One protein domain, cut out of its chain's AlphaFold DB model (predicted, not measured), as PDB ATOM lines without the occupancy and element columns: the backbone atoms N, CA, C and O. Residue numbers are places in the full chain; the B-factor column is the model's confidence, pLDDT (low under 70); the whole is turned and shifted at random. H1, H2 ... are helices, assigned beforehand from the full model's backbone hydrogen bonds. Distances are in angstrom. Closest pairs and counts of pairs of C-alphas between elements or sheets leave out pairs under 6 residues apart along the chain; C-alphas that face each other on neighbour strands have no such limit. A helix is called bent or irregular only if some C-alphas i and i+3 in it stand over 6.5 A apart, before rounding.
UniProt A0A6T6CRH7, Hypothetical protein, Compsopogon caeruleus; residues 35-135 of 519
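Overview. This is residues 35 to 135 of the 519 residues of the protein "Hypothetical protein" of Compsopogon caeruleus (UniProt A0A6T6CRH7). A loose, open zigzag of helices: the longest, H3, runs out and H4 runs back near it, with H5 folded against H4 as a helical hairpin. From the start of H3, H2 turns off nearly at a right angle and ends in a corner with short H1, while at the far end of H5 the chain folds back into H6, which runs opposite ways to H5 at a shallow tilt of 31 degrees. The 101 printed residues hold six named helices, H1 to H6 in chain order, and no named strand, an all helix domain. It is loose, with a radius of gyration of the C-alphas of 17.3 A, and spans 48 by 33 by 23 A.

Along the chain. Find C-alpha 58 at (182.180, 113.929, 146.004); from there H3, residues 58 to 78, runs 29.0 A. H4, residues 84 to 102, is 27.0 A long, and H5, residues 107 to 120, 20.0 A. Before H3 come H1, residues 35 to 40, beginning at C-alpha 35 (205.482, 122.659, 148.160), and H2, residues 42 to 56, 21.3 A. H6, residues 126 to 134, ends at C-alpha 134 (194.238, 93.381, 178.760); it is only just irregular, C-alphas 129 and 132 being 6.7 A apart.

Arrangement. H3 and H4 are near each other. H2 and H3 are close but not clearly touching, about perpendicular at 87 degrees; their closest C-alphas, Ala 54 and Leu 61, are 6.9 A apart. H1 and H2 touch only at the corner, closest at C-alphas 37 and 45, 5.2 A. The hairpin H4 and H5 touch at a shallow tilt of 11 degrees, opposite ways, closest at the C-alphas of Val 92 and Ala 114, 6.2 A. The hairpin H5 and H6 only just touch, with 3 pairs of C-alphas within 8 A, H5 with residues 115 to 119 alone; the closest C-alphas, Met 119 and Pro 126, are 6.1 A apart. Every O i to N i+4 pair is within hydrogen-bond range in H1, H2, H3 and H5, 14 of 15 in H4 and 2 of 5 in H6, where 5 of 6 O i to N i+3 pairs are.

Size, cuts and confidence. The farthest C-alphas, Glu 39 and Glu 80, are 51.3 A apart. The printed part has no cut, and its links are tight. Look for pLDDT under 70 at residues 36, 50, 74 to 76 and 78 to 81.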
ATOM      1  N   VAL A  35     205.076 121.860 149.330       70.06
ATOM      2  CA  VAL A  35     205.482 122.659 148.160       70.06
ATOM      3  C   VAL A  35     204.416 123.713 147.862       70.06
ATOM      4  O   VAL A  35     204.734 124.883 147.695       70.06
ATOM      5  N   VAL A  36     203.140 123.321 147.918       65.38
ATOM      6  CA  VAL A  36     202.004 124.235 147.726       65.38
ATOM      7  C   VAL A  36     201.938 125.269 148.856       65.38
ATOM      8  O   VAL A  36     201.766 126.454 148.596       65.38
ATOM      9  N   VAL A  37     202.155 124.860 150.111       73.00
ATOM     10  CA  VAL A  37     202.204 125.773 151.271       73.00
ATOM     11  C   VAL A  37     203.325 126.805 151.140       73.00
ATOM     12  O   VAL A  37     203.114 127.958 151.506       73.00
ATOM     13  N   LYS A  38     204.497 126.420 150.614       72.00
ATOM     14  CA  LYS A  38     205.620 127.349 150.408       72.00
ATOM     15  C   LYS A  38     205.321 128.443 149.383       72.00
ATOM     16  O   LYS A  38     205.874 129.527 149.520       72.00
ATOM     17  N   GLU A  39     204.474 128.177 148.392       73.81
ATOM     18  CA  GLU A  39     204.201 129.130 147.309       73.81
ATOM     19  C   GLU A  39     202.935 129.971 147.514       73.81
ATOM     20  O   GLU A  39     202.946 131.162 147.224       73.81
ATOM     21  N   VAL A  40     201.848 129.385 148.025       74.25
ATOM     22  CA  VAL A  40     200.558 130.090 148.207       74.25
ATOM     23  C   VAL A  40     200.188 130.337 149.672       74.25
ATOM     24  O   VAL A  40     199.160 130.948 149.956       74.25
ATOM     25  N   GLY A  41     201.025 129.911 150.620       74.88
ATOM     26  CA  GLY A  41     200.754 130.038 152.050       74.88
ATOM     27  C   GLY A  41     199.773 128.982 152.569       74.88
ATOM     28  O   GLY A  41     199.020 128.358 151.821       74.88
ATOM     29  N   PHE A  42     199.786 128.752 153.886       75.25
ATOM     30  CA  PHE A  42     199.073 127.632 154.513       75.25
ATOM     31  C   PHE A  42     197.555 127.662 154.274       75.25
ATOM     32  O   PHE A  42     196.985 126.661 153.846       75.25
ATOM     33  N   GLY A  43     196.904 128.809 154.494       77.69
ATOM     34  CA  GLY A  43     195.447 128.928 154.363       77.69
ATOM     35  C   GLY A  43     194.944 128.649 152.944       77.69
ATOM     36  O   GLY A  43     193.995 127.886 152.751       77.69
ATOM     37  N   GLU A  44     195.622 129.197 151.936       74.75
ATOM     38  CA  GLU A  44     195.223 129.030 150.537       74.75
ATOM     39  C   GLU A  44     195.603 127.639 150.000       74.75
ATOM     40  O   GLU A  44     194.850 127.046 149.224       74.75
ATOM     41  N   ALA A  45     196.709 127.051 150.477       74.38
ATOM     42  CA  ALA A  45     197.079 125.670 150.171       74.38
ATOM     43  C   ALA A  45     196.058 124.656 150.719       74.38
ATOM     44  O   ALA A  45     195.673 123.723 150.005       74.38
ATOM     45  N   VAL A  46     195.583 124.853 151.955       75.38
ATOM     46  CA  VAL A  46     194.522 124.028 152.557       75.38
ATOM     47  C   VAL A  46     193.238 124.147 151.746       75.38
ATOM     48  O   VAL A  46     192.678 123.125 151.353       75.38
ATOM     49  N   ARG A  47     192.805 125.373 151.432       76.50
ATOM     50  CA  ARG A  47     191.590 125.633 150.650       76.50
ATOM     51  C   ARG A  47     191.645 124.999 149.258       76.50
ATOM     52  O   ARG A  47     190.676 124.376 148.830       76.50
ATOM     53  N   ARG A  48     192.767 125.126 148.543       75.00
ATOM     54  CA  ARG A  48     192.913 124.558 147.191       75.00
ATOM     55  C   ARG A  48     192.936 123.033 147.204       75.00
ATOM     56  O   ARG A  48     192.220 122.416 146.415       75.00
ATOM     57  N   LYS A  49     193.685 122.411 148.124       75.00
ATOM     58  CA  LYS A  49     193.699 120.944 148.244       75.00
ATOM     59  C   LYS A  49     192.361 120.381 148.702       75.00
ATOM     60  O   LYS A  49     191.937 119.363 148.159       75.00
ATOM     61  N   SER A  50     191.695 121.023 149.659       69.44
ATOM     62  CA  SER A  50     190.394 120.557 150.141       69.44
ATOM     63  C   SER A  50     189.333 120.649 149.045       69.44
ATOM     64  O   SER A  50     188.616 119.676 148.831       69.44
ATOM     65  N   LEU A  51     189.296 121.741 148.269       76.56
ATOM     66  CA  LEU A  51     188.402 121.887 147.112       76.56
ATOM     67  C   LEU A  51     188.698 120.867 146.005       76.56
ATOM     68  O   LEU A  51     187.771 120.287 145.436       76.56
ATOM     69  N   PHE A  52     189.976 120.627 145.701       76.88
ATOM     70  CA  PHE A  52     190.373 119.634 144.703       76.88
ATOM     71  C   PHE A  52     189.976 118.214 145.123       76.88
ATOM     72  O   PHE A  52     189.392 117.472 144.325       76.88
ATOM     73  N   TRP A  53     190.246 117.857 146.382       73.19
ATOM     74  CA  TRP A  53     189.868 116.571 146.960       73.19
ATOM     75  C   TRP A  53     188.347 116.410 147.008       73.19
ATOM     76  O   TRP A  53     187.840 115.377 146.576       73.19
ATOM     77  N   ALA A  54     187.615 117.442 147.432       73.06
ATOM     78  CA  ALA A  54     186.156 117.438 147.487       73.06
ATOM     79  C   ALA A  54     185.516 117.250 146.105       73.06
ATOM     80  O   ALA A  54     184.556 116.494 145.973       73.06
ATOM     81  N   ARG A  55     186.071 117.879 145.057       76.12
ATOM     82  CA  ARG A  55     185.597 117.705 143.673       76.12
ATOM     83  C   ARG A  55     185.779 116.283 143.149       76.12
ATOM     84  O   ARG A  55     184.902 115.786 142.454       76.12
ATOM     85  N   HIS A  56     186.899 115.636 143.465       75.56
ATOM     86  CA  HIS A  56     187.210 114.295 142.953       75.56
ATOM     87  C   HIS A  56     186.632 113.165 143.810       75.56
ATOM     88  O   HIS A  56     186.514 112.042 143.330       75.56
ATOM     89  N   ASN A  57     186.246 113.453 145.055       73.81
ATOM     90  CA  ASN A  57     185.741 112.469 146.012       73.81
ATOM     91  C   ASN A  57     184.320 112.804 146.486       73.81
ATOM     92  O   ASN A  57     183.945 112.493 147.614       73.81
ATOM     93  N   TRP A  58     183.511 113.437 145.631       75.25
ATOM     94  CA  TRP A  58     182.180 113.929 146.004       75.25
ATOM     95  C   TRP A  58     181.250 112.816 146.515       75.25
ATOM     96  O   TRP A  58     180.469 113.043 147.431       75.25
ATOM     97  N   GLY A  59     181.401 111.584 146.008       71.94
ATOM     98  CA  GLY A  59     180.684 110.410 146.521       71.94
ATOM     99  C   GLY A  59     181.053 110.037 147.963       71.94
ATOM    100  O   GLY A  59     180.180 109.647 148.732       71.94
ATOM    101  N   ILE A  60     182.316 110.223 148.365       73.00
ATOM    102  CA  ILE A  60     182.767 110.020 149.753       73.00
ATOM    103  C   ILE A  60     182.192 111.120 150.648       73.00
ATOM    104  O   ILE A  60     181.727 110.848 151.748       73.00
ATOM    105  N   LEU A  61     182.184 112.359 150.158       73.69
ATOM    106  CA  LEU A  61     181.618 113.505 150.867       73.69
ATOM    107  C   LEU A  61     180.108 113.345 151.086       73.69
ATOM    108  O   LEU A  61     179.630 113.547 152.198       73.69
ATOM    109  N   LEU A  62     179.380 112.907 150.058       78.25
ATOM    110  CA  LEU A  62     177.959 112.583 150.150       78.25
ATOM    111  C   LEU A  62     177.710 111.446 151.147       78.25
ATOM    112  O   LEU A  62     176.821 111.562 151.983       78.25
ATOM    113  N   PHE A  63     178.514 110.380 151.104       76.81
ATOM    114  CA  PHE A  63     178.426 109.277 152.062       76.81
ATOM    115  C   PHE A  63     178.684 109.736 153.504       76.81
ATOM    116  O   PHE A  63     177.941 109.353 154.400       76.81
ATOM    117  N   LEU A  64     179.681 110.596 153.733       76.38
ATOM    118  CA  LEU A  64     179.970 111.158 155.055       76.38
ATOM    119  C   LEU A  64     178.827 112.043 155.560       76.38
ATOM    120  O   LEU A  64     178.424 111.910 156.709       76.38
ATOM    121  N   VAL A  65     178.272 112.909 154.708       81.56
ATOM    122  CA  VAL A  65     177.138 113.775 155.071       81.56
ATOM    123  C   VAL A  65     175.890 112.944 155.370       81.56
ATOM    124  O   VAL A  65     175.252 113.156 156.397       81.56
ATOM    125  N   LEU A  66     175.569 111.964 154.522       80.31
ATOM    126  CA  LEU A  66     174.471 111.026 154.768       80.31
ATOM    127  C   LEU A  66     174.707 110.209 156.039       80.31
ATOM    128  O   LEU A  66     173.766 109.987 156.789       80.31
ATOM    129  N   GLY A  67     175.952 109.814 156.309       76.75
ATOM    130  CA  GLY A  67     176.346 109.136 157.539       76.75
ATOM    131  C   GLY A  67     176.110 109.997 158.777       76.75
ATOM    132  O   GLY A  67     175.507 109.522 159.730       76.75
ATOM    133  N   VAL A  68     176.501 111.275 158.747       81.38
ATOM    134  CA  VAL A  68     176.250 112.232 159.841       81.38
ATOM    135  C   VAL A  68     174.752 112.452 160.049       81.38
ATOM    136  O   VAL A  68     174.280 112.418 161.182       81.38
ATOM    137  N   ILE A  69     173.987 112.629 158.969       81.69
ATOM    138  CA  ILE A  69     172.529 112.807 159.036       81.69
ATOM    139  C   ILE A  69     171.854 111.552 159.596       81.69
ATOM    140  O   ILE A  69     171.026 111.660 160.495       81.69
ATOM    141  N   ALA A  70     172.231 110.369 159.109       77.00
ATOM    142  CA  ALA A  70     171.730 109.095 159.613       77.00
ATOM    143  C   ALA A  70     172.096 108.894 161.088       77.00
ATOM    144  O   ALA A  70     171.276 108.390 161.844       77.00
ATOM    145  N   PHE A  71     173.284 109.332 161.511       74.25
ATOM    146  CA  PHE A  71     173.731 109.253 162.898       74.25
ATOM    147  C   PHE A  71     172.905 110.156 163.824       74.25
ATOM    148  O   PHE A  71     172.433 109.712 164.869       74.25
ATOM    149  N   ILE A  72     172.665 111.403 163.408       76.81
ATOM    150  CA  ILE A  72     171.802 112.346 164.133       76.81
ATOM    151  C   ILE A  72     170.366 111.809 164.200       76.81
ATOM    152  O   ILE A  72     169.755 111.821 165.264       76.81
ATOM    153  N   LEU A  73     169.839 111.295 163.084       75.69
ATOM    154  CA  LEU A  73     168.508 110.685 163.025       75.69
ATOM    155  C   LEU A  73     168.400 109.450 163.919       75.69
ATOM    156  O   LEU A  73     167.391 109.299 164.594       75.69
ATOM    157  N   LEU A  74     169.422 108.592 163.960       68.75
ATOM    158  CA  LEU A  74     169.456 107.429 164.847       68.75
ATOM    159  C   LEU A  74     169.415 107.865 166.320       68.75
ATOM    160  O   LEU A  74     168.641 107.309 167.094       68.75
ATOM    161  N   GLY A  75     170.190 108.889 166.692       65.88
ATOM    162  CA  GLY A  75     170.176 109.459 168.042       65.88
ATOM    163  C   GLY A  75     168.839 110.108 168.422       65.88
ATOM    164  O   GLY A  75     168.424 110.005 169.567       65.88
ATOM    165  N   LEU A  76     168.142 110.731 167.463       68.81
ATOM    166  CA  LEU A  76     166.832 111.362 167.680       68.81
ATOM    167  C   LEU A  76     165.654 110.373 167.676       68.81
ATOM    168  O   LEU A  76     164.641 110.647 168.314       68.81
ATOM    169  N   LEU A  77     165.747 109.272 166.919       70.69
ATOM    170  CA  LEU A  77     164.633 108.340 166.687       70.69
ATOM    171  C   LEU A  77     164.693 107.064 167.535       70.69
ATOM    172  O   LEU A  77     163.648 106.450 167.738       70.69
ATOM    173  N   ALA A  78     165.878 106.624 167.974       60.62
ATOM    174  CA  ALA A  78     166.054 105.291 168.562       60.62
ATOM    175  C   ALA A  78     166.413 105.277 170.060       60.62
ATOM    176  O   ALA A  78     166.299 104.220 170.677       60.62
ATOM    177  N   PHE A  79     166.829 106.400 170.652       59.78
ATOM    178  CA  PHE A  79     167.317 106.449 172.035       59.78
ATOM    179  C   PHE A  79     166.673 107.590 172.836       59.78
ATOM    180  O   PHE A  79     166.243 108.594 172.269       59.78
ATOM    181  N   GLU A  80     166.603 107.433 174.164       67.12
ATOM    182  CA  GLU A  80     166.357 108.552 175.086       67.12
ATOM    183  C   GLU A  80     167.327 109.712 174.785       67.12
ATOM    184  O   GLU A  80     168.419 109.457 174.264       67.12
ATOM    185  N   PRO A  81     166.961 110.983 175.063       69.81
ATOM    186  CA  PRO A  81     167.811 112.127 174.748       69.81
ATOM    187  C   PRO A  81     169.214 111.924 175.327       69.81
ATOM    188  O   PRO A  81     169.398 111.943 176.543       69.81
ATOM    189  N   LEU A  82     170.189 111.710 174.437       71.50
ATOM    190  CA  LEU A  82     171.573 111.485 174.835       71.50
ATOM    191  C   LEU A  82     172.102 112.720 175.563       71.50
ATOM    192  O   LEU A  82     171.918 113.859 175.117       71.50
ATOM    193  N   ASP A  83     172.796 112.475 176.668       83.25
ATOM    194  CA  ASP A  83     173.575 113.484 177.362       83.25
ATOM    195  C   ASP A  83     174.724 114.004 176.477       83.25
ATOM    196  O   ASP A  83     175.015 113.508 175.383       83.25
ATOM    197  N   TRP A  84     175.388 115.068 176.927       84.56
ATOM    198  CA  TRP A  84     176.478 115.660 176.150       84.56
ATOM    199  C   TRP A  84     177.661 114.688 175.983       84.56
ATOM    200  O   TRP A  84     178.346 114.745 174.960       84.56
ATOM    201  N   HIS A  85     177.864 113.760 176.931       86.75
ATOM    202  CA  HIS A  85     178.807 112.645 176.808       86.75
ATOM    203  C   HIS A  85     178.430 111.714 175.648       86.75
ATOM    204  O   HIS A  85     179.287 111.382 174.821       86.75
ATOM    205  N   GLY A  86     177.148 111.373 175.524       84.00
ATOM    206  CA  GLY A  86     176.578 110.565 174.452       84.00
ATOM    207  C   GLY A  86     176.704 111.181 173.058       84.00
ATOM    208  O   GLY A  86     176.818 110.447 172.079       84.00
ATOM    209  N   TRP A  87     176.781 112.511 172.941       85.06
ATOM    210  CA  TRP A  87     177.122 113.192 171.680       85.06
ATOM    211  C   TRP A  87     178.631 113.325 171.445       85.06
ATOM    212  O   TRP A  87     179.100 113.282 170.300       85.06
ATOM    213  N   PHE A  88     179.407 113.472 172.518       90.06
ATOM    214  CA  PHE A  88     180.855 113.627 172.446       90.06
ATOM    215  C   PHE A  88     181.541 112.358 171.922       90.06
ATOM    216  O   PHE A  88     182.331 112.440 170.978       90.06
ATOM    217  N   VAL A  89     181.210 111.186 172.474       90.50
ATOM    218  CA  VAL A  89     181.869 109.915 172.113       90.50
ATOM    219  C   VAL A  89     181.752 109.602 170.613       90.50
ATOM    220  O   VAL A  89     182.785 109.388 169.973       90.50
ATOM    221  N   PRO A  90     180.565 109.643 169.981       88.44
ATOM    222  CA  PRO A  90     180.461 109.394 168.550       88.44
ATOM    223  C   PRO A  90     181.138 110.446 167.683       88.44
ATOM    224  O   PRO A  90     181.671 110.117 166.625       88.44
ATOM    225  N   THR A  91     181.156 111.704 168.130       89.25
ATOM    226  CA  THR A  91     181.878 112.771 167.430       89.25
ATOM    227  C   THR A  91     183.376 112.472 167.402       89.25
ATOM    228  O   THR A  91     184.004 112.562 166.345       89.25
ATOM    229  N   VAL A  92     183.948 112.039 168.530       93.69
ATOM    230  CA  VAL A  92     185.346 111.589 168.601       93.69
ATOM    231  C   VAL A  92     185.585 110.384 167.687       93.69
ATOM    232  O   VAL A  92     186.572 110.372 166.951       93.69
ATOM    233  N   LEU A  93     184.681 109.400 167.666       91.75
ATOM    234  CA  LEU A  93     184.787 108.233 166.777       91.75
ATOM    235  C   LEU A  93     184.713 108.613 165.290       91.75
ATOM    236  O   LEU A  93     185.451 108.058 164.474       91.75
ATOM    237  N   LEU A  94     183.873 109.585 164.928       89.62
ATOM    238  CA  LEU A  94     183.785 110.104 163.564       89.62
ATOM    239  C   LEU A  94     185.079 110.820 163.160       89.62
ATOM    240  O   LEU A  94     185.605 110.579 162.073       89.62
ATOM    241  N   LEU A  95     185.619 111.671 164.036       92.19
ATOM    242  CA  LEU A  95     186.898 112.344 163.803       92.19
ATOM    243  C   LEU A  95     188.047 111.340 163.681       92.19
ATOM    244  O   LEU A  95     188.889 111.483 162.792       92.19
ATOM    245  N   LEU A  96     188.052 110.296 164.514       93.69
ATOM    246  CA  LEU A  96     188.991 109.183 164.411       93.69
ATOM    247  C   LEU A  96     188.884 108.504 163.041       93.69
ATOM    248  O   LEU A  96     189.902 108.330 162.376       93.69
ATOM    249  N   LEU A  97     187.673 108.170 162.586       89.75
ATOM    250  CA  LEU A  97     187.457 107.561 161.272       89.75
ATOM    251  C   LEU A  97     187.999 108.453 160.144       89.75
ATOM    252  O   LEU A  97     188.723 107.972 159.274       89.75
ATOM    253  N   VAL A  98     187.705 109.756 160.181       88.19
ATOM    254  CA  VAL A  98     188.215 110.724 159.196       88.19
ATOM    255  C   VAL A  98     189.746 110.777 159.220       88.19
ATOM    256  O   VAL A  98     190.371 110.728 158.159       88.19
ATOM    257  N   ALA A  99     190.360 110.819 160.403       89.62
ATOM    258  CA  ALA A  99     191.813 110.831 160.551       89.62
ATOM    259  C   ALA A  99     192.465 109.547 160.007       89.62
ATOM    260  O   ALA A  99     193.491 109.617 159.325       89.62
ATOM    261  N   LEU A 100     191.854 108.381 160.251       88.06
ATOM    262  CA  LEU A 100     192.315 107.090 159.729       88.06
ATOM    263  C   LEU A 100     192.206 107.022 158.198       88.06
ATOM    264  O   LEU A 100     193.132 106.543 157.549       88.06
ATOM    265  N   VAL A 101     191.124 107.547 157.615       87.12
ATOM    266  CA  VAL A 101     190.941 107.622 156.153       87.12
ATOM    267  C   VAL A 101     191.949 108.577 155.506       87.12
ATOM    268  O   VAL A 101     192.466 108.288 154.428       87.12
ATOM    269  N   GLN A 102     192.255 109.707 156.149       87.69
ATOM    270  CA  GLN A 102     193.246 110.666 155.648       87.69
ATOM    271  C   GLN A 102     194.686 110.141 155.720       87.69
ATOM    272  O   GLN A 102     195.538 110.620 154.970       87.69
ATOM    273  N   GLY A 103     194.982 109.217 156.641       85.00
ATOM    274  CA  GLY A 103     196.298 108.583 156.779       85.00
ATOM    275  C   GLY A 103     197.455 109.550 157.066       85.00
ATOM    276  O   GLY A 103     198.612 109.202 156.850       85.00
ATOM    277  N   SER A 104     197.163 110.779 157.507       82.62
ATOM    278  CA  SER A 104     198.169 111.832 157.724       82.62
ATOM    279  C   SER A 104     198.884 111.712 159.073       82.62
ATOM    280  O   SER A 104     199.994 112.215 159.230       82.62
ATOM    281  N   ILE A 105     198.250 111.048 160.041       87.75
ATOM    282  CA  ILE A 105     198.760 110.817 161.394       87.75
ATOM    283  C   ILE A 105     198.859 109.296 161.597       87.75
ATOM    284  O   ILE A 105     197.975 108.573 161.126       87.75
ATOM    285  N   PRO A 106     199.904 108.778 162.274       90.38
ATOM    286  CA  PRO A 106     200.006 107.354 162.563       90.38
ATOM    287  C   PRO A 106     198.766 106.824 163.297       90.38
ATOM    288  O   PRO A 106     198.299 107.421 164.264       90.38
ATOM    289  N   THR A 107     198.254 105.671 162.861       90.06
ATOM    290  CA  THR A 107     196.974 105.106 163.330       90.06
ATOM    291  C   THR A 107     196.906 104.930 164.848       90.06
ATOM    292  O   THR A 107     195.910 105.299 165.464       90.06
ATOM    293  N   HIS A 108     197.982 104.437 165.463       90.12
ATOM    294  CA  HIS A 108     198.080 104.260 166.914       90.12
ATOM    295  C   HIS A 108     197.969 105.587 167.677       90.12
ATOM    296  O   HIS A 108     197.329 105.630 168.722       90.12
ATOM    297  N   VAL A 109     198.525 106.680 167.139       93.50
ATOM    298  CA  VAL A 109     198.410 108.017 167.741       93.50
ATOM    299  C   VAL A 109     196.964 108.494 167.686       93.50
ATOM    300  O   VAL A 109     196.448 108.963 168.695       93.50
ATOM    301  N   CYS A 110     196.285 108.322 166.546       93.69
ATOM    302  CA  CYS A 110     194.872 108.680 166.416       93.69
ATOM    303  C   CYS A 110     193.998 107.918 167.422       93.69
ATOM    304  O   CYS A 110     193.167 108.524 168.096       93.69
ATOM    305  N   MET A 111     194.197 106.601 167.546       92.12
ATOM    306  CA  MET A 111     193.408 105.757 168.453       92.12
ATOM    307  C   MET A 111     193.673 106.089 169.928       92.12
ATOM    308  O   MET A 111     192.724 106.213 170.700       92.12
ATOM    309  N   LEU A 112     194.937 106.302 170.315       93.31
ATOM    310  CA  LEU A 112     195.294 106.712 171.678       93.31
ATOM    311  C   LEU A 112     194.748 108.100 172.017       93.31
ATOM    312  O   LEU A 112     194.230 108.294 173.114       93.31
ATOM    313  N   ALA A 113     194.818 109.053 171.083       94.06
ATOM    314  CA  ALA A 113     194.252 110.384 171.273       94.06
ATOM    315  C   ALA A 113     192.729 110.329 171.462       94.06
ATOM    316  O   ALA A 113     192.205 111.001 172.347       94.06
ATOM    317  N   ALA A 114     192.031 109.490 170.687       94.25
ATOM    318  CA  ALA A 114     190.594 109.281 170.833       94.25
ATOM    319  C   ALA A 114     190.245 108.733 172.227       94.25
ATOM    320  O   ALA A 114     189.484 109.375 172.948       94.25
ATOM    321  N   VAL A 115     190.857 107.623 172.656       93.00
ATOM    322  CA  VAL A 115     190.605 107.037 173.989       93.00
ATOM    323  C   VAL A 115     190.961 108.019 175.110       93.00
ATOM    324  O   VAL A 115     190.161 108.234 176.017       93.00
ATOM    325  N   THR A 116     192.107 108.697 175.002       93.69
ATOM    326  CA  THR A 116     192.532 109.711 175.983       93.69
ATOM    327  C   THR A 116     191.520 110.852 176.073       93.69
ATOM    328  O   THR A 116     191.169 111.267 177.171       93.69
ATOM    329  N   SER A 117     191.006 111.346 174.942       94.56
ATOM    330  CA  SER A 117     190.010 112.426 174.943       94.56
ATOM    331  C   SER A 117     188.703 112.024 175.635       94.56
ATOM    332  O   SER A 117     188.129 112.827 176.367       94.56
ATOM    333  N   ILE A 118     188.277 110.766 175.475       93.88
ATOM    334  CA  ILE A 118     187.084 110.204 176.123       93.88
ATOM    335  C   ILE A 118     187.298 110.090 177.644       93.88
ATOM    336  O   ILE A 118     186.417 110.472 178.415       93.88
ATOM    337  N   MET A 119     188.486 109.658 178.086       93.19
ATOM    338  CA  MET A 119     188.849 109.578 179.512       93.19
ATOM    339  C   MET A 119     188.970 110.962 180.169       93.19
ATOM    340  O   MET A 119     188.496 111.162 181.284       93.19
ATOM    341  N   VAL A 120     189.567 111.948 179.485       94.06
ATOM    342  CA  VAL A 120     189.714 113.329 179.999       94.06
ATOM    343  C   VAL A 120     188.352 113.966 180.275       94.06
ATOM    344  O   VAL A 120     188.179 114.681 181.261       94.06
ATOM    345  N   VAL A 121     187.378 113.672 179.419       92.75
ATOM    346  CA  VAL A 121     185.994 114.144 179.523       92.75
ATOM    347  C   VAL A 121     185.175 113.354 180.562       92.75
ATOM    348  O   VAL A 121     184.041 113.722 180.871       92.75
ATOM    349  N   LYS A 122     185.769 112.311 181.163       90.25
ATOM    350  CA  LYS A 122     185.126 111.383 182.106       90.25
ATOM    351  C   LYS A 122     183.881 110.711 181.521       90.25
ATOM    352  O   LYS A 122     182.926 110.446 182.238       90.25
ATOM    353  N   ALA A 123     183.885 110.472 180.208       88.88
ATOM    354  CA  ALA A 123     182.864 109.651 179.559       88.88
ATOM    355  C   ALA A 123     183.062 108.157 179.874       88.88
ATOM    356  O   ALA A 123     182.104 107.393 179.837       88.88
ATOM    357  N   ILE A 124     184.304 107.757 180.174       90.25
ATOM    358  CA  ILE A 124     184.679 106.442 180.708       90.25
ATOM    359  C   ILE A 124     185.708 106.633 181.823       90.25
ATOM    360  O   ILE A 124     186.494 107.591 181.776       90.25
ATOM    361  N   ASP A 125     185.741 105.711 182.781       89.69
ATOM    362  CA  ASP A 125     186.771 105.701 183.814       89.69
ATOM    363  C   ASP A 125     188.128 105.236 183.256       89.69
ATOM    364  O   ASP A 125     188.188 104.495 182.264       89.69
ATOM    365  N   PRO A 126     189.257 105.650 183.866       88.69
ATOM    366  CA  PRO A 126     190.569 105.245 183.381       88.69
ATOM    367  C   PRO A 126     190.802 103.734 183.389       88.69
ATOM    368  O   PRO A 126     191.493 103.222 182.511       88.69
ATOM    369  N   GLU A 127     190.220 103.028 184.357       86.69
ATOM    370  CA  GLU A 127     190.287 101.568 184.442       86.69
ATOM    371  C   GLU A 127     189.590 100.927 183.237       86.69
ATOM    372  O   GLU A 127     190.209 100.125 182.536       86.69
ATOM    373  N   ASP A 128     188.372 101.373 182.913       85.44
ATOM    374  CA  ASP A 128     187.605 100.910 181.753       85.44
ATOM    375  C   ASP A 128     188.333 101.182 180.434       85.44
ATOM    376  O   ASP A 128     188.420 100.300 179.577       85.44
ATOM    377  N   GLY A 129     188.936 102.367 180.288       84.44
ATOM    378  CA  GLY A 129     189.749 102.713 179.118       84.44
ATOM    379  C   GLY A 129     190.974 101.806 178.927       84.44
ATOM    380  O   GLY A 129     191.410 101.585 177.794       84.44
ATOM    381  N   LEU A 130     191.511 101.241 180.015       86.06
ATOM    382  CA  LEU A 130     192.663 100.337 179.987       86.06
ATOM    383  C   LEU A 130     192.287  98.862 179.786       86.06
ATOM    384  O   LEU A 130     193.136  98.087 179.336       86.06
ATOM    385  N   THR A 131     191.035  98.461 180.041       82.88
ATOM    386  CA  THR A 131     190.584  97.060 179.885       82.88
ATOM    387  C   THR A 131     190.853  96.491 178.487       82.88
ATOM    388  O   THR A 131     191.193  95.314 178.347       82.88
ATOM    389  N   GLY A 132     190.795  97.332 177.448       78.81
ATOM    390  CA  GLY A 132     191.093  96.944 176.068       78.81
ATOM    391  C   GLY A 132     192.528  96.439 175.853       78.81
ATOM    392  O   GLY A 132     192.740  95.552 175.025       78.81
ATOM    393  N   PHE A 133     193.508  96.932 176.622       82.25
ATOM    394  CA  PHE A 133     194.904  96.470 176.550       82.25
ATOM    395  C   PHE A 133     195.101  95.084 177.175       82.25
ATOM    396  O   PHE A 133     196.004  94.353 176.770       82.25
ATOM    397  N   GLY A 134     194.243  94.703 178.128       81.38
ATOM    398  CA  GLY A 134     194.238  93.381 178.760       81.38
ATOM    399  C   GLY A 134     193.526  92.298 177.940       81.38
ATOM    400  O   GLY A 134     193.401  91.161 178.397       81.38
ATOM    401  N   ASN A 135     193.035  92.619 176.739       80.00
ATOM    402  CA  ASN A 135     192.322  91.662 175.901       80.00
ATOM    403  C   ASN A 135     193.253  90.512 175.456       80.00
ATOM    404  O   ASN A 135     194.252  90.717 174.761       80.00
TER     405      ASN A 135